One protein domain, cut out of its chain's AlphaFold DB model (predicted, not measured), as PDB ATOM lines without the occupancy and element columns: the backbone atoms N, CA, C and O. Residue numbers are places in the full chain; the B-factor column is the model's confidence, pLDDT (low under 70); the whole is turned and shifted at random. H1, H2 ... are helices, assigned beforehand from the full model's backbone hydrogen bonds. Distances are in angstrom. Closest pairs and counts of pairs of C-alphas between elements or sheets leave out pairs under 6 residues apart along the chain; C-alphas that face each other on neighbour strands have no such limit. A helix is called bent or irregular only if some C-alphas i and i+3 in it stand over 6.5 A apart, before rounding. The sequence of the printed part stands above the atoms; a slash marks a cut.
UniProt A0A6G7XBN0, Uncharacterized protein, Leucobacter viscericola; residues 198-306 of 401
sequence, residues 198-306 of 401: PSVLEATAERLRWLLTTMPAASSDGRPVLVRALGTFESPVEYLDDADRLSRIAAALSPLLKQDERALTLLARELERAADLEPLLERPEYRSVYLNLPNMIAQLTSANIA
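This is residues 198 to 306 of the 401 residues of an uncharacterized protein of Leucobacter viscericola (UniProt A0A6G7XBN0). Three helices, H1, H2 and H4, lie nearly side by side in a row, with the long H1 at one end of the whole; beyond H4, H5 and H8 pack on one after the other at a slant. The short H3 packs on H4, while H6 and the small H7 lie away from the middle, beyond H5 along the chain. The printed part has 109 residues with eight named helices, H1 to H8 in order, and no named strand: all helix. It is compact, with a radius of gyration of the C-alphas of 13.5 A and spans of 37 by 29 by 24 A.

Start at H1, residues 198 to 214, and go on to H2, residues 223 to 230. They form a helical hairpin and touch at a shallow tilt of 22 degrees, opposite ways; H1 touches with residues 205 to 212 alone, and the closest C-alphas, of Leu 208 and Leu 230, are 6.1 A apart. Next come H3, residues 237 to 241, and H4, residues 245 to 252, the hub, which touches three helices. H2 and H4 run the same way at a shallow tilt of 8 degrees, their closest C-alphas, of Pro 224 and Ser 247, 4.1 A apart. H3 touches H4, closest at the C-alphas of Leu 240 and Arg 248, 4.6 A. H5, residues 261 to 272, touches H4 with residues 262 to 267 alone, at a steep tilt of 48 degrees, the closest C-alphas being those of Ala 252 and Ala 263, 4.4 A. H8, residues 293 to 302, touches H5 at a steep tilt of 48 degrees, closest at the C-alphas of Leu 267 and Met 296, 6.4 A. H6, residues 274 to 281, only just touches H8, with 3 pairs of C-alphas within 8 A, the closest those of Ala 274 and Leu 293, 7.5 A. H7, residues 284 to 287, is near H6 and apart from H8. In H1, H2, H4, H5 and H8 every O i to N i+4 pair is within hydrogen-bond range; in H6 it is 2 of 4, in H3 0 of 1 with 1 of 2 O i to N i+3 pairs, and H7 is too short for an O i to N i+4 pair.

Find C-alpha 198 at (-42.616, -37.716, -27.109); from there H1 runs 24.9 A to C-alpha 214. H2 spans 10.5 A, H3 8.1 A and H4 10.8 A. H5 begins at C-alpha 261, (-31.576, -11.643, -34.009), and spans 16.2 A. H6, 9.8 A, is only just irregular: C-alphas 276 and 279 are 6.8 A apart. H7 spans 5.0 A, and H8, 14.3 A, ends at C-alpha 302, (-32.946, -19.142, -44.864).

The two C-alphas farthest apart are those of Ser 199 and Ala 275, 41.7 A. The printed part has no cut, and no link is long. The mean pLDDT of the printed part is 89.2; residues 217 to 219, 284 to 285 and 287 to 290 are under 70.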
ATOM      1  N   PRO A 198     -42.879 -38.948 -27.863       91.75
ATOM      2  CA  PRO A 198     -42.616 -37.716 -27.109       91.75
ATOM      3  C   PRO A 198     -41.996 -37.887 -25.714       91.75
ATOM      4  O   PRO A 198     -41.212 -37.041 -25.289       91.75
ATOM      5  N   SER A 199     -42.292 -38.978 -24.997       92.00
ATOM      6  CA  SER A 199     -41.690 -39.236 -23.678       92.00
ATOM      7  C   SER A 199     -40.171 -39.431 -23.740       92.00
ATOM      8  O   SER A 199     -39.469 -39.134 -22.774       92.00
ATOM      9  N   VAL A 200     -39.651 -39.915 -24.872       94.62
ATOM     10  CA  VAL A 200     -38.208 -40.084 -25.097       94.62
ATOM     11  C   VAL A 200     -37.531 -38.727 -25.276       94.62
ATOM     12  O   VAL A 200     -36.424 -38.532 -24.774       94.62
ATOM     13  N   LEU A 201     -38.203 -37.762 -25.915       93.69
ATOM     14  CA  LEU A 201     -37.699 -36.392 -26.079       93.69
ATOM     15  C   LEU A 201     -37.474 -35.717 -24.718       93.69
ATOM     16  O   LEU A 201     -36.412 -35.142 -24.484       93.69
ATOM     17  N   GLU A 202     -38.446 -35.821 -23.807       94.31
ATOM     18  CA  GLU A 202     -38.369 -35.216 -22.470       94.31
ATOM     19  C   GLU A 202     -37.228 -35.821 -21.639       94.31
ATOM     20  O   GLU A 202     -36.369 -35.087 -21.144       94.31
ATOM     21  N   ALA A 203     -37.148 -37.155 -21.580       95.62
ATOM     22  CA  ALA A 203     -36.060 -37.857 -20.895       95.62
ATOM     23  C   ALA A 203     -34.680 -37.504 -21.483       95.62
ATOM     24  O   ALA A 203     -33.697 -37.344 -20.754       95.62
ATOM     25  N   THR A 204     -34.605 -37.334 -22.805       96.75
ATOM     26  CA  THR A 204     -33.373 -36.929 -23.495       96.75
ATOM     27  C   THR A 204     -32.966 -35.506 -23.128       96.75
ATOM     28  O   THR A 204     -31.802 -35.271 -22.805       96.75
ATOM     29  N   ALA A 205     -33.903 -34.558 -23.114       96.12
ATOM     30  CA  ALA A 205     -33.624 -33.183 -22.706       96.12
ATOM     31  C   ALA A 205     -33.113 -33.121 -21.255       96.12
ATOM     32  O   ALA A 205     -32.104 -32.469 -20.982       96.12
ATOM     33  N   GLU A 206     -33.739 -33.857 -20.329       95.69
ATOM     34  CA  GLU A 206     -33.266 -33.966 -18.942       95.69
ATOM     35  C   GLU A 206     -31.841 -34.523 -18.850       95.69
ATOM     36  O   GLU A 206     -30.998 -33.952 -18.147       95.69
ATOM     37  N   ARG A 207     -31.540 -35.591 -19.603       95.25
ATOM     38  CA  ARG A 207     -30.192 -36.170 -19.680       95.25
ATOM     39  C   ARG A 207     -29.166 -35.149 -20.166       95.25
ATOM     40  O   ARG A 207     -28.093 -35.040 -19.572       95.25
ATOM     41  N   LEU A 208     -29.480 -34.402 -21.222       95.62
ATOM     42  CA  LEU A 208     -28.579 -33.404 -21.802       95.62
ATOM     43  C   LEU A 208     -28.313 -32.239 -20.842       95.62
ATOM     44  O   LEU A 208     -27.156 -31.850 -20.677       95.62
ATOM     45  N   ARG A 209     -29.340 -31.738 -20.139       95.31
ATOM     46  CA  ARG A 209     -29.158 -30.728 -19.078       95.31
ATOM     47  C   ARG A 209     -28.265 -31.251 -17.956       95.31
ATOM     48  O   ARG A 209     -27.359 -30.556 -17.493       95.31
ATOM     49  N   TRP A 210     -28.491 -32.489 -17.519       94.12
ATOM     50  CA  TRP A 210     -27.661 -33.110 -16.490       94.12
ATOM     51  C   TRP A 210     -26.193 -33.245 -16.941       94.12
ATOM     52  O   TRP A 210     -25.284 -32.899 -16.187       94.12
ATOM     53  N   LEU A 211     -25.934 -33.646 -18.189       92.56
ATOM     54  CA  LEU A 211     -24.572 -33.688 -18.741       92.56
ATOM     55  C   LEU A 211     -23.931 -32.290 -18.792       92.56
ATOM     56  O   LEU A 211     -22.799 -32.112 -18.350       92.56
ATOM     57  N   LEU A 212     -24.662 -31.274 -19.257       92.12
ATOM     58  CA  LEU A 212     -24.163 -29.896 -19.348       92.12
ATOM     59  C   LEU A 212     -23.861 -29.255 -17.986       92.12
ATOM     60  O   LEU A 212     -22.980 -28.397 -17.908       92.12
ATOM     61  N   THR A 213     -24.568 -29.664 -16.928       90.75
ATOM     62  CA  THR A 213     -24.347 -29.182 -15.551       90.75
ATOM     63  C   THR A 213     -23.231 -29.927 -14.822       90.75
ATOM     64  O   THR A 213     -22.604 -29.360 -13.928       90.75
ATOM     65  N   THR A 214     -22.960 -31.178 -15.196       87.56
ATOM     66  CA  THR A 214     -21.913 -32.006 -14.573       87.56
ATOM     67  C   THR A 214     -20.572 -31.931 -15.297       87.56
ATOM     68  O   THR A 214     -19.532 -32.192 -14.688       87.56
ATOM     69  N   MET A 215     -20.556 -31.534 -16.573       82.75
ATOM     70  CA  MET A 215     -19.322 -31.362 -17.334       82.75
ATOM     71  C   MET A 215     -18.629 -30.023 -17.015       82.75
ATOM     72  O   MET A 215     -19.266 -28.968 -17.069       82.75
ATOM     73  N   PRO A 216     -17.311 -30.017 -16.733       73.88
ATOM     74  CA  PRO A 216     -16.565 -28.784 -16.493       73.88
ATOM     75  C   PRO A 216     -16.613 -27.838 -17.701       73.88
ATOM     76  O   PRO A 216     -16.241 -28.215 -18.813       73.88
ATOM     77  N   ALA A 217     -17.012 -26.584 -17.474       67.56
ATOM     78  CA  ALA A 217     -17.184 -25.590 -18.538       67.56
ATOM     79  C   ALA A 217     -15.881 -25.228 -19.282       67.56
ATOM     80  O   ALA A 217     -15.919 -24.899 -20.461       67.56
ATOM     81  N   ALA A 218     -14.725 -25.286 -18.614       54.38
ATOM     82  CA  ALA A 218     -13.493 -24.659 -19.102       54.38
ATOM     83  C   ALA A 218     -12.624 -25.525 -20.039       54.38
ATOM     84  O   ALA A 218     -11.594 -25.040 -20.502       54.38
ATOM     85  N   SER A 219     -12.963 -26.799 -20.290       57.53
ATOM     86  CA  SER A 219     -11.997 -27.714 -20.934       57.53
ATOM     87  C   SER A 219     -12.587 -28.898 -21.697       57.53
ATOM     88  O   SER A 219     -11.886 -29.883 -21.922       57.53
ATOM     89  N   SER A 220     -13.870 -28.866 -22.044       72.81
ATOM     90  CA  SER A 220     -14.525 -30.014 -22.668       72.81
ATOM     91  C   SER A 220     -14.847 -29.721 -24.135       72.81
ATOM     92  O   SER A 220     -15.800 -28.998 -24.434       72.81
ATOM     93  N   ASP A 221     -14.125 -30.379 -25.044       85.25
ATOM     94  CA  ASP A 221     -14.406 -30.337 -26.486       85.25
ATOM     95  C   ASP A 221     -15.837 -30.828 -26.824       85.25
ATOM     96  O   ASP A 221     -16.358 -30.514 -27.892       85.25
ATOM     97  N   GLY A 222     -16.501 -31.559 -25.913       88.25
ATOM     98  CA  GLY A 222     -17.864 -32.074 -26.097       88.25
ATOM     99  C   GLY A 222     -18.995 -31.147 -25.647       88.25
ATOM    100  O   GLY A 222     -20.146 -31.387 -26.001       88.25
ATOM    101  N   ARG A 223     -18.702 -30.069 -24.905       91.50
ATOM    102  CA  ARG A 223     -19.731 -29.131 -24.420       91.50
ATOM    103  C   ARG A 223     -20.475 -28.456 -25.579       91.50
ATOM    104  O   ARG A 223     -21.704 -28.489 -25.547       91.50
ATOM    105  N   PRO A 224     -19.801 -27.931 -26.623       92.00
ATOM    106  CA  PRO A 224     -20.492 -27.367 -27.779       92.00
ATOM    107  C   PRO A 224     -21.452 -28.360 -28.438       92.00
ATOM    108  O   PRO A 224     -22.561 -27.999 -28.816       92.00
ATOM    109  N   VAL A 225     -21.056 -29.634 -28.519       91.69
ATOM    110  CA  VAL A 225     -21.878 -30.699 -29.108       91.69
ATOM    111  C   VAL A 225     -23.131 -30.960 -28.266       91.69
ATOM    112  O   VAL A 225     -24.221 -31.101 -28.814       91.69
ATOM    113  N   LEU A 226     -23.017 -30.941 -26.937       93.06
ATOM    114  CA  LEU A 226     -24.173 -31.067 -26.044       93.06
ATOM    115  C   LEU A 226     -25.103 -29.853 -26.095       93.06
ATOM    116  O   LEU A 226     -26.317 -30.027 -26.090       93.06
ATOM    117  N   VAL A 227     -24.562 -28.633 -26.178       94.50
ATOM    118  CA  VAL A 227     -25.370 -27.413 -26.369       94.50
ATOM    119  C   VAL A 227     -26.141 -27.501 -27.684       94.50
ATOM    120  O   VAL A 227     -27.342 -27.232 -27.728       94.50
ATOM    121  N   ARG A 228     -25.464 -27.941 -28.750       93.25
ATOM    122  CA  ARG A 228     -26.070 -28.183 -30.058       93.25
ATOM    123  C   ARG A 228     -27.193 -29.223 -29.970       93.25
ATOM    124  O   ARG A 228     -28.268 -28.988 -30.514       93.25
ATOM    125  N   ALA A 229     -26.953 -30.330 -29.267       93.62
ATOM    126  CA  ALA A 229     -27.926 -31.397 -29.046       93.62
ATOM    127  C   ALA A 229     -29.163 -30.894 -28.285       93.62
ATOM    128  O   ALA A 229     -30.290 -31.101 -28.737       93.62
ATOM    129  N   LEU A 230     -28.955 -30.171 -27.177       95.69
ATOM    130  CA  LEU A 230     -30.019 -29.603 -26.344       95.69
ATOM    131  C   LEU A 230     -30.897 -28.625 -27.133       95.69
ATOM    132  O   LEU A 230     -32.120 -28.639 -26.992       95.69
ATOM    133  N   GLY A 231     -30.274 -27.849 -28.024       94.50
ATOM    134  CA  GLY A 231     -30.940 -26.908 -28.920       94.50
ATOM    135  C   GLY A 231     -31.969 -27.526 -29.876       94.50
ATOM    136  O   GLY A 231     -32.678 -26.773 -30.543       94.50
ATOM    137  N   THR A 232     -32.054 -28.858 -29.959       91.50
ATOM    138  CA  THR A 232     -33.117 -29.588 -30.674       91.50
ATOM    139  C   THR A 232     -34.437 -29.595 -29.896       91.50
ATOM    140  O   THR A 232     -35.503 -29.627 -30.506       91.50
ATOM    141  N   PHE A 233     -34.381 -29.545 -28.564       94.12
ATOM    142  CA  PHE A 233     -35.543 -29.732 -27.684       94.12
ATOM    143  C   PHE A 233     -35.993 -28.448 -27.002       94.12
ATOM    144  O   PHE A 233     -37.187 -28.231 -26.805       94.12
ATOM    145  N   GLU A 234     -35.045 -27.594 -26.632       95.50
ATOM    146  CA  GLU A 234     -35.322 -26.353 -25.922       95.50
ATOM    147  C   GLU A 234     -34.420 -25.222 -26.399       95.50
ATOM    148  O   GLU A 234     -33.384 -25.446 -27.020       95.50
ATOM    149  N   SER A 235     -34.850 -23.985 -26.151       96.69
ATOM    150  CA  SER A 235     -34.116 -22.797 -26.577       96.69
ATOM    151  C   SER A 235     -32.811 -22.660 -25.781       96.69
ATOM    152  O   SER A 235     -32.875 -22.391 -24.579       96.69
ATOM    153  N   PRO A 236     -31.623 -22.761 -26.411       96.00
ATOM    154  CA  PRO A 236     -30.346 -22.646 -25.715       96.00
ATOM    155  C   PRO A 236     -29.893 -21.178 -25.614       96.00
ATOM    156  O   PRO A 236     -28.705 -20.882 -25.728       96.00
ATOM    157  N   VAL A 237     -30.825 -20.230 -25.444       97.44
ATOM    158  CA  VAL A 237     -30.542 -18.780 -25.510       97.44
ATOM    159  C   VAL A 237     -29.506 -18.324 -24.478       97.44
ATOM    160  O   VAL A 237     -28.721 -17.420 -24.752       97.44
ATOM    161  N   GLU A 238     -29.453 -18.977 -23.315       96.31
ATOM    162  CA  GLU A 238     -28.462 -18.700 -22.268       96.31
ATOM    163  C   GLU A 238     -27.019 -18.985 -22.715       96.31
ATOM    164  O   GLU A 238     -26.085 -18.327 -22.261       96.31
ATOM    165  N   TYR A 239     -26.833 -19.905 -23.666       95.75
ATOM    166  CA  TYR A 239     -25.521 -20.275 -24.195       95.75
ATOM    167  C   TYR A 239     -25.025 -19.317 -25.288       95.75
ATOM    168  O   TYR A 239     -23.871 -19.422 -25.700       95.75
ATOM    169  N   LEU A 240     -25.834 -18.345 -25.736       97.31
ATOM    170  CA  LEU A 240     -25.360 -17.283 -26.639       97.31
ATOM    171  C   LEU A 240     -24.313 -16.373 -25.977       97.31
ATOM    172  O   LEU A 240     -23.519 -15.751 -26.681       97.31
ATOM    173  N   ASP A 241     -24.291 -16.329 -24.642       95.81
ATOM    174  CA  ASP A 241     -23.322 -15.576 -23.837       95.81
ATOM    175  C   ASP A 241     -22.292 -16.494 -23.146       95.81
ATOM    176  O   ASP A 241     -21.563 -16.046 -22.259       95.81
ATOM    177  N   ASP A 242     -22.210 -17.777 -23.536       93.12
ATOM    178  CA  ASP A 242     -21.237 -18.725 -22.974       93.12
ATOM    179  C   ASP A 242     -19.804 -18.202 -23.183       93.12
ATOM    180  O   ASP A 242     -19.510 -17.551 -24.187       93.12
ATOM    181  N   ALA A 243     -18.893 -18.467 -22.244       91.12
ATOM    182  CA  ALA A 243     -17.495 -18.060 -22.367       91.12
ATOM    183  C   ALA A 243     -16.805 -18.753 -23.556       91.12
ATOM    184  O   ALA A 243     -15.981 -18.139 -24.245       91.12
ATOM    185  N   ASP A 244     -17.181 -20.003 -23.829       88.38
ATOM    186  CA  ASP A 244     -16.650 -20.793 -24.929       88.38
ATOM    187  C   ASP A 244     -17.262 -20.391 -26.282       88.38
ATOM    188  O   ASP A 244     -18.478 -20.363 -26.476       88.38
ATOM    189  N   ARG A 245     -16.395 -20.104 -27.262       90.50
ATOM    190  CA  ARG A 245     -16.804 -19.639 -28.597       90.50
ATOM    191  C   ARG A 245     -17.621 -20.686 -29.348       90.50
ATOM    192  O   ARG A 245     -18.608 -20.326 -29.983       90.50
ATOM    193  N   LEU A 246     -17.223 -21.956 -29.283       90.06
ATOM    194  CA  LEU A 246     -17.905 -23.024 -30.017       90.06
ATOM    195  C   LEU A 246     -19.286 -23.316 -29.421       90.06
ATOM    196  O   LEU A 246     -20.226 -23.558 -30.170       90.06
ATOM    197  N   SER A 247     -19.437 -23.208 -28.102       92.00
ATOM    198  CA  SER A 247     -20.727 -23.318 -27.410       92.00
ATOM    199  C   SER A 247     -21.696 -22.211 -27.832       92.00
ATOM    200  O   SER A 247     -22.863 -22.498 -28.098       92.00
ATOM    201  N   ARG A 248     -21.215 -20.972 -28.014       94.31
ATOM    202  CA  ARG A 248     -22.043 -19.884 -28.568       94.31
ATOM    203  C   ARG A 248     -22.507 -20.163 -30.000       94.31
ATOM    204  O   ARG A 248     -23.675 -19.943 -30.316       94.31
ATOM    205  N   ILE A 249     -21.616 -20.667 -30.862       94.00
ATOM    206  CA  ILE A 249     -21.966 -21.056 -32.242       94.00
ATOM    207  C   ILE A 249     -22.985 -22.205 -32.229       94.00
ATOM    208  O   ILE A 249     -23.987 -22.146 -32.939       94.00
ATOM    209  N   ALA A 250     -22.766 -23.219 -31.390       93.44
ATOM    210  CA  ALA A 250     -23.658 -24.365 -31.232       93.44
ATOM    211  C   ALA A 250     -25.069 -23.954 -30.808       93.44
ATOM    212  O   ALA A 250     -26.049 -24.431 -31.386       93.44
ATOM    213  N   ALA A 251     -25.161 -23.042 -29.838       95.75
ATOM    214  CA  ALA A 251     -26.418 -22.459 -29.399       95.75
ATOM    215  C   ALA A 251     -27.101 -21.709 -30.543       95.75
ATOM    216  O   ALA A 251     -28.257 -21.982 -30.858       95.75
ATOM    217  N   ALA A 252     -26.366 -20.819 -31.217       96.25
ATOM    218  CA  ALA A 252     -26.893 -20.006 -32.305       96.25
ATOM    219  C   ALA A 252     -27.390 -20.837 -33.497       96.25
ATOM    220  O   ALA A 252     -28.329 -20.427 -34.175       96.25
ATOM    221  N   LEU A 253     -26.817 -22.022 -33.728       94.50
ATOM    222  CA  LEU A 253     -27.279 -22.939 -34.767       94.50
ATOM    223  C   LEU A 253     -28.632 -23.607 -34.446       94.50
ATOM    224  O   LEU A 253     -29.209 -24.263 -35.316       94.50
ATOM    225  N   SER A 254     -29.131 -23.536 -33.205       94.31
ATOM    226  CA  SER A 254     -30.379 -24.203 -32.802       94.31
ATOM    227  C   SER A 254     -31.541 -23.867 -33.753       94.31
ATOM    228  O   SER A 254     -31.797 -22.687 -34.014       94.31
ATOM    229  N   PRO A 255     -32.317 -24.870 -34.214       92.19
ATOM    230  CA  PRO A 255     -33.521 -24.628 -35.010       92.19
ATOM    231  C   PRO A 255     -34.548 -23.725 -34.311       92.19
ATOM    232  O   PRO A 255     -35.310 -23.026 -34.982       92.19
ATOM    233  N   LEU A 256     -34.553 -23.705 -32.972       95.25
ATOM    234  CA  LEU A 256     -35.431 -22.866 -32.152       95.25
ATOM    235  C   LEU A 256     -34.973 -21.399 -32.096       95.25
ATOM    236  O   LEU A 256     -35.770 -20.528 -31.761       95.25
ATOM    237  N   LEU A 257     -33.725 -21.113 -32.484       96.50
ATOM    238  CA  LEU A 257     -33.150 -19.768 -32.595       96.50
ATOM    239  C   LEU A 257     -32.962 -19.317 -34.052       96.50
ATOM    240  O   LEU A 257     -32.325 -18.298 -34.312       96.50
ATOM    241  N   LYS A 258     -33.554 -20.021 -35.029       95.19
ATOM    242  CA  LYS A 258     -33.375 -19.723 -36.465       95.19
ATOM    243  C   LYS A 258     -33.833 -18.323 -36.906       95.19
ATOM    244  O   LYS A 258     -33.486 -17.899 -38.003       95.19
ATOM    245  N   GLN A 259     -34.634 -17.633 -36.092       95.25
ATOM    246  CA  GLN A 259     -35.068 -16.243 -36.309       95.25
ATOM    247  C   GLN A 259     -34.631 -15.299 -35.177       95.25
ATOM    248  O   GLN A 259     -35.049 -14.144 -35.152       95.25
ATOM    249  N   ASP A 260     -33.834 -15.774 -34.218       97.50
ATOM    250  CA  ASP A 260     -33.351 -14.933 -33.126       97.50
ATOM    251  C   ASP A 260     -32.261 -13.982 -33.644       97.50
ATOM    252  O   ASP A 260     -31.244 -14.407 -34.196       97.50
ATOM    253  N   GLU A 261     -32.469 -12.675 -33.474       97.19
ATOM    254  CA  GLU A 261     -31.576 -11.643 -34.009       97.19
ATOM    255  C   GLU A 261     -30.153 -11.745 -33.439       97.19
ATOM    256  O   GLU A 261     -29.176 -11.516 -34.161       97.19
ATOM    257  N   ARG A 262     -30.007 -12.125 -32.162       97.69
ATOM    258  CA  ARG A 262     -28.695 -12.269 -31.516       97.69
ATOM    259  C   ARG A 262     -27.963 -13.479 -32.077       97.69
ATOM    260  O   ARG A 262     -26.790 -13.352 -32.425       97.69
ATOM    261  N   ALA A 263     -28.650 -14.615 -32.209       97.38
ATOM    262  CA  ALA A 263     -28.099 -15.826 -32.811       97.38
ATOM    263  C   ALA A 263     -27.654 -15.578 -34.262       97.38
ATOM    264  O   ALA A 263     -26.518 -15.880 -34.624       97.38
ATOM    265  N   LEU A 264     -28.507 -14.951 -35.075       97.50
ATOM    266  CA  LEU A 264     -28.202 -14.628 -36.471       97.50
ATOM    267  C   LEU A 264     -27.037 -13.638 -36.598       97.50
ATOM    268  O   LEU A 264     -26.143 -13.842 -37.420       97.50
ATOM    269  N   THR A 265     -26.997 -12.602 -35.757       97.75
ATOM    270  CA  THR A 265     -25.876 -11.650 -35.719       97.75
ATOM    271  C   THR A 265     -24.572 -12.337 -35.328       97.75
ATOM    272  O   THR A 265     -23.523 -12.038 -35.900       97.75
ATOM    273  N   LEU A 266     -24.622 -13.269 -34.373       97.06
ATOM    274  CA  LEU A 266     -23.466 -14.060 -33.972       97.06
ATOM    275  C   LEU A 266     -22.960 -14.906 -35.142       97.06
ATOM    276  O   LEU A 266     -21.794 -14.779 -35.507       97.06
ATOM    277  N   LEU A 267     -23.827 -15.700 -35.779       96.50
ATOM    278  CA  LEU A 267     -23.441 -16.532 -36.924       96.50
ATOM    279  C   LEU A 267     -22.880 -15.695 -38.081       96.50
ATOM    280  O   LEU A 267     -21.876 -16.084 -38.675       96.50
ATOM    281  N   ALA A 268     -23.475 -14.537 -38.376       97.19
ATOM    282  CA  ALA A 268     -22.993 -13.645 -39.428       97.19
ATOM    283  C   ALA A 268     -21.576 -13.124 -39.149       97.19
ATOM    284  O   ALA A 268     -20.722 -13.172 -40.033       97.19
ATOM    285  N   ARG A 269     -21.295 -12.697 -37.912       96.44
ATOM    286  CA  ARG A 269     -19.956 -12.239 -37.496       96.44
ATOM    287  C   ARG A 269     -18.919 -13.359 -37.507       96.44
ATOM    288  O   ARG A 269     -17.754 -13.121 -37.808       96.44
ATOM    289  N   GLU A 270     -19.330 -14.578 -37.175       95.31
ATOM    290  CA  GLU A 270     -18.450 -15.746 -37.239       95.31
ATOM    291  C   GLU A 270     -18.121 -16.108 -38.698       95.31
ATOM    292  O   GLU A 270     -16.958 -16.359 -39.016       95.31
ATOM    293  N   LEU A 271     -19.099 -16.036 -39.611       95.62
ATOM    294  CA  LEU A 271     -18.881 -16.259 -41.046       95.62
ATOM    295  C   LEU A 271     -18.128 -15.126 -41.750       95.62
ATOM    296  O   LEU A 271     -17.402 -15.397 -42.703       95.62
ATOM    297  N   GLU A 272     -18.209 -13.881 -41.270       96.00
ATOM    298  CA  GLU A 272     -17.330 -12.789 -41.728       96.00
ATOM    299  C   GLU A 272     -15.845 -13.187 -41.595       96.00
ATOM    300  O   GLU A 272     -14.995 -12.794 -42.399       96.00
ATOM    301  N   ARG A 273     -15.552 -14.042 -40.607       93.50
ATOM    302  CA  ARG A 273     -14.234 -14.601 -40.298       93.50
ATOM    303  C   ARG A 273     -14.132 -16.092 -40.638       93.50
ATOM    304  O   ARG A 273     -13.347 -16.795 -40.005       93.50
ATOM    305  N   ALA A 274     -14.885 -16.579 -41.628       90.12
ATOM    306  CA  ALA A 274     -14.936 -18.002 -41.989       90.12
ATOM    307  C   ALA A 274     -13.542 -18.626 -42.209       90.12
ATOM    308  O   ALA A 274     -13.281 -19.728 -41.736       90.12
ATOM    309  N   ALA A 275     -12.616 -17.891 -42.831       85.75
ATOM    310  CA  ALA A 275     -11.225 -18.314 -43.018       85.75
ATOM    311  C   ALA A 275     -10.478 -18.615 -41.701       85.75
ATOM    312  O   ALA A 275      -9.708 -19.569 -41.631       85.75
ATOM    313  N   ASP A 276     -10.725 -17.831 -40.644       87.75
ATOM    314  CA  ASP A 276     -10.135 -18.048 -39.313       87.75
ATOM    315  C   ASP A 276     -10.828 -19.201 -38.568       87.75
ATOM    316  O   ASP A 276     -10.288 -19.755 -37.608       87.75
ATOM    317  N   LEU A 277     -12.069 -19.502 -38.956       83.94
ATOM    318  CA  LEU A 277     -12.926 -20.485 -38.312       83.94
ATOM    319  C   LEU A 277     -12.673 -21.898 -38.861       83.94
ATOM    320  O   LEU A 277     -12.686 -22.846 -38.078       83.94
ATOM    321  N   GLU A 278     -12.361 -22.030 -40.155       82.62
ATOM    322  CA  GLU A 278     -12.090 -23.308 -40.836       82.62
ATOM    323  C   GLU A 278     -11.152 -24.230 -40.037       82.62
ATOM    324  O   GLU A 278     -11.562 -25.348 -39.738       82.62
ATOM    325  N   PRO A 279      -9.947 -23.814 -39.585       84.38
ATOM    326  CA  PRO A 279      -9.033 -24.735 -38.906       84.38
ATOM    327  C   PRO A 279      -9.578 -25.245 -37.567       84.38
ATOM    328  O   PRO A 279      -9.204 -26.326 -37.113       84.38
ATOM    329  N   LEU A 280     -10.452 -24.464 -36.921       81.69
ATOM    330  CA  LEU A 280     -11.103 -24.851 -35.672       81.69
ATOM    331  C   LEU A 280     -12.216 -25.873 -35.919       81.69
ATOM    332  O   LEU A 280     -12.395 -26.760 -35.091       81.69
ATOM    333  N   LEU A 281     -12.933 -25.758 -37.043       78.50
ATOM    334  CA  LEU A 281     -14.049 -26.635 -37.411       78.50
ATOM    335  C   LEU A 281     -13.616 -27.878 -38.205       78.50
ATOM    336  O   LEU A 281     -14.323 -28.877 -38.199       78.50
ATOM    337  N   GLU A 282     -12.452 -27.847 -38.855       73.69
ATOM    338  CA  GLU A 282     -11.856 -28.974 -39.594       73.69
ATOM    339  C   GLU A 282     -11.316 -30.083 -38.683       73.69
ATOM    340  O   GLU A 282     -11.067 -31.208 -39.125       73.69
ATOM    341  N   ARG A 283     -11.168 -29.774 -37.394       77.44
ATOM    342  CA  ARG A 283     -11.024 -30.757 -36.320       77.44
ATOM    343  C   ARG A 283     -12.062 -31.874 -36.529       77.44
ATOM    344  O   ARG A 283     -13.252 -31.560 -36.571       77.44
ATOM    345  N   PRO A 284     -11.660 -33.155 -36.690       65.56
ATOM    346  CA  PRO A 284     -12.583 -34.263 -36.973       65.56
ATOM    347  C   PRO A 284     -13.766 -34.330 -36.005       65.56
ATOM    348  O   PRO A 284     -14.848 -34.779 -36.362       65.56
ATOM    349  N   GLU A 285     -13.545 -33.826 -34.795       66.00
ATOM    350  CA  GLU A 285     -14.498 -33.691 -33.705       66.00
ATOM    351  C   GLU A 285     -15.684 -32.747 -34.001       66.00
ATOM    352  O   GLU A 285     -16.763 -32.915 -33.437       66.00
ATOM    353  N   TYR A 286     -15.486 -31.761 -34.877       70.62
ATOM    354  CA  TYR A 286     -16.461 -30.723 -35.236       70.62
ATOM    355  C   TYR A 286     -16.882 -30.782 -36.707       70.62
ATOM    356  O   TYR A 286     -17.986 -30.342 -37.044       70.62
ATOM    357  N   ARG A 287     -16.021 -31.359 -37.555       65.44
ATOM    358  CA  ARG A 287     -16.182 -31.422 -39.008       65.44
ATOM    359  C   ARG A 287     -17.367 -32.273 -39.443       65.44
ATOM    360  O   ARG A 287     -18.054 -31.892 -40.389       65.44
ATOM    361  N   SER A 288     -17.574 -33.423 -38.799       52.28
ATOM    362  CA  SER A 288     -18.502 -34.432 -39.310       52.28
ATOM    363  C   SER A 288     -19.967 -34.039 -39.149       52.28
ATOM    364  O   SER A 288     -20.720 -34.278 -40.081       52.28
ATOM    365  N   VAL A 289     -20.379 -33.402 -38.042       53.28
ATOM    366  CA  VAL A 289     -21.829 -33.339 -37.745       53.28
ATOM    367  C   VAL A 289     -22.321 -32.050 -37.059       53.28
ATOM    368  O   VAL A 289     -23.455 -31.626 -37.267       53.28
ATOM    369  N   TYR A 290     -21.512 -31.361 -36.243       64.50
ATOM    370  CA  TYR A 290     -22.104 -30.495 -35.204       64.50
ATOM    371  C   TYR A 290     -21.970 -28.991 -35.431       64.50
ATOM    372  O   TYR A 290     -22.858 -28.234 -35.030       64.50
ATOM    373  N   LEU A 291     -20.877 -28.544 -36.054       72.69
ATOM    374  CA  LEU A 291     -20.504 -27.130 -36.135       72.69
ATOM    375  C   LEU A 291     -19.744 -26.852 -37.432       72.69
ATOM    376  O   LEU A 291     -18.572 -26.509 -37.396       72.69
ATOM    377  N   ASN A 292     -20.371 -27.033 -38.592       81.31
ATOM    378  CA  ASN A 292     -19.704 -26.797 -39.872       81.31
ATOM    379  C   ASN A 292     -20.193 -25.501 -40.551       81.31
ATOM    380  O   ASN A 292     -21.305 -25.019 -40.304       81.31
ATOM    381  N   LEU A 293     -19.349 -24.931 -41.419       88.00
ATOM    382  CA  LEU A 293     -19.694 -23.740 -42.203       88.00
ATOM    383  C   LEU A 293     -20.959 -23.932 -43.064       88.00
ATOM    384  O   LEU A 293     -21.788 -23.019 -43.076       88.00
ATOM    385  N   PRO A 294     -21.184 -25.083 -43.737       87.50
ATOM    386  CA  PRO A 294     -22.418 -25.325 -44.484       87.50
ATOM    387  C   PRO A 294     -23.705 -25.099 -43.674       87.50
ATOM    388  O   PRO A 294     -24.623 -24.449 -44.179       87.50
ATOM    389  N   ASN A 295     -23.765 -25.563 -42.421       86.88
ATOM    390  CA  ASN A 295     -24.930 -25.399 -41.548       86.88
ATOM    391  C   ASN A 295     -25.162 -23.929 -41.180       86.88
ATOM    392  O   ASN A 295     -26.291 -23.439 -41.244       86.88
ATOM    393  N   MET A 296     -24.089 -23.195 -40.869       92.88
ATOM    394  CA  MET A 296     -24.162 -21.756 -40.586       92.88
ATOM    395  C   MET A 296     -24.673 -20.976 -41.804       92.88
ATOM    396  O   MET A 296     -25.563 -20.132 -41.683       92.88
ATOM    397  N   ILE A 297     -24.154 -21.293 -42.996       94.06
ATOM    398  CA  ILE A 297     -24.570 -20.677 -44.261       94.06
ATOM    399  C   ILE A 297     -26.043 -20.987 -44.553       94.06
ATOM    400  O   ILE A 297     -26.802 -20.085 -44.910       94.06
ATOM    401  N   ALA A 298     -26.474 -22.241 -44.390       91.31
ATOM    402  CA  ALA A 298     -27.861 -22.653 -44.603       91.31
ATOM    403  C   ALA A 298     -28.834 -21.895 -43.683       91.31
ATOM    404  O   ALA A 298     -29.878 -21.413 -44.132       91.31
ATOM    405  N   GLN A 299     -28.478 -21.723 -42.409       93.12
ATOM    406  CA  GLN A 299     -29.308 -20.983 -41.465       93.12
ATOM    407  C   GLN A 299     -29.383 -19.489 -41.804       93.12
ATOM    408  O   GLN A 299     -30.481 -18.943 -41.875       93.12
ATOM    409  N   LEU A 300     -28.257 -18.827 -42.094       95.38
ATOM    410  CA  LEU A 300     -28.281 -17.403 -42.457       95.38
ATOM    411  C   LEU A 300     -29.038 -17.137 -43.760       95.38
ATOM    412  O   LEU A 300     -29.769 -16.154 -43.867       95.38
ATOM    413  N   THR A 301     -28.880 -18.008 -44.756       94.69
ATOM    414  CA  THR A 301     -29.520 -17.826 -46.066       94.69
ATOM    415  C   THR A 301     -31.021 -18.112 -46.038       94.69
ATOM    416  O   THR A 301     -31.747 -17.544 -46.850       94.69
ATOM    417  N   SER A 302     -31.511 -18.903 -45.078       93.12
ATOM    418  CA  SER A 302     -32.946 -19.142 -44.864       93.12
ATOM    419  C   SER A 302     -33.614 -18.145 -43.902       93.12
ATOM    420  O   SER A 302     -34.842 -18.061 -43.864       93.12
ATOM    421  N   ALA A 303     -32.836 -17.369 -43.145       94.12
ATOM    422  CA  ALA A 303     -33.345 -16.415 -42.166       94.12
ATOM    423  C   ALA A 303     -33.647 -15.024 -42.749       94.12
ATOM    424  O   ALA A 303     -33.147 -14.625 -43.810       94.12
ATOM    425  N   ASN A 304     -34.460 -14.257 -42.016       93.75
ATOM    426  CA  ASN A 304     -34.635 -12.829 -42.256       93.75
ATOM    427  C   ASN A 304     -33.619 -12.041 -41.415       93.75
ATOM    428  O   ASN A 304     -33.844 -11.791 -40.235       93.75
ATOM    429  N   ILE A 305     -32.493 -11.677 -42.023       95.19
ATOM    430  CA  ILE A 305     -31.397 -10.937 -41.388       95.19
ATOM    431  C   ILE A 305     -31.160  -9.616 -42.129       95.19
ATOM    432  O   ILE A 305     -31.457  -9.505 -43.321       95.19
ATOM    433  N   ALA A 306     -30.613  -8.622 -41.426       95.12
ATOM    434  CA  ALA A 306     -30.183  -7.361 -42.020       95.12
ATOM    435  C   ALA A 306     -29.264  -7.600 -43.244       95.12
ATOM    436  O   ALA A 306     -28.299  -8.371 -43.131       95.12
TER     437      ALA A 306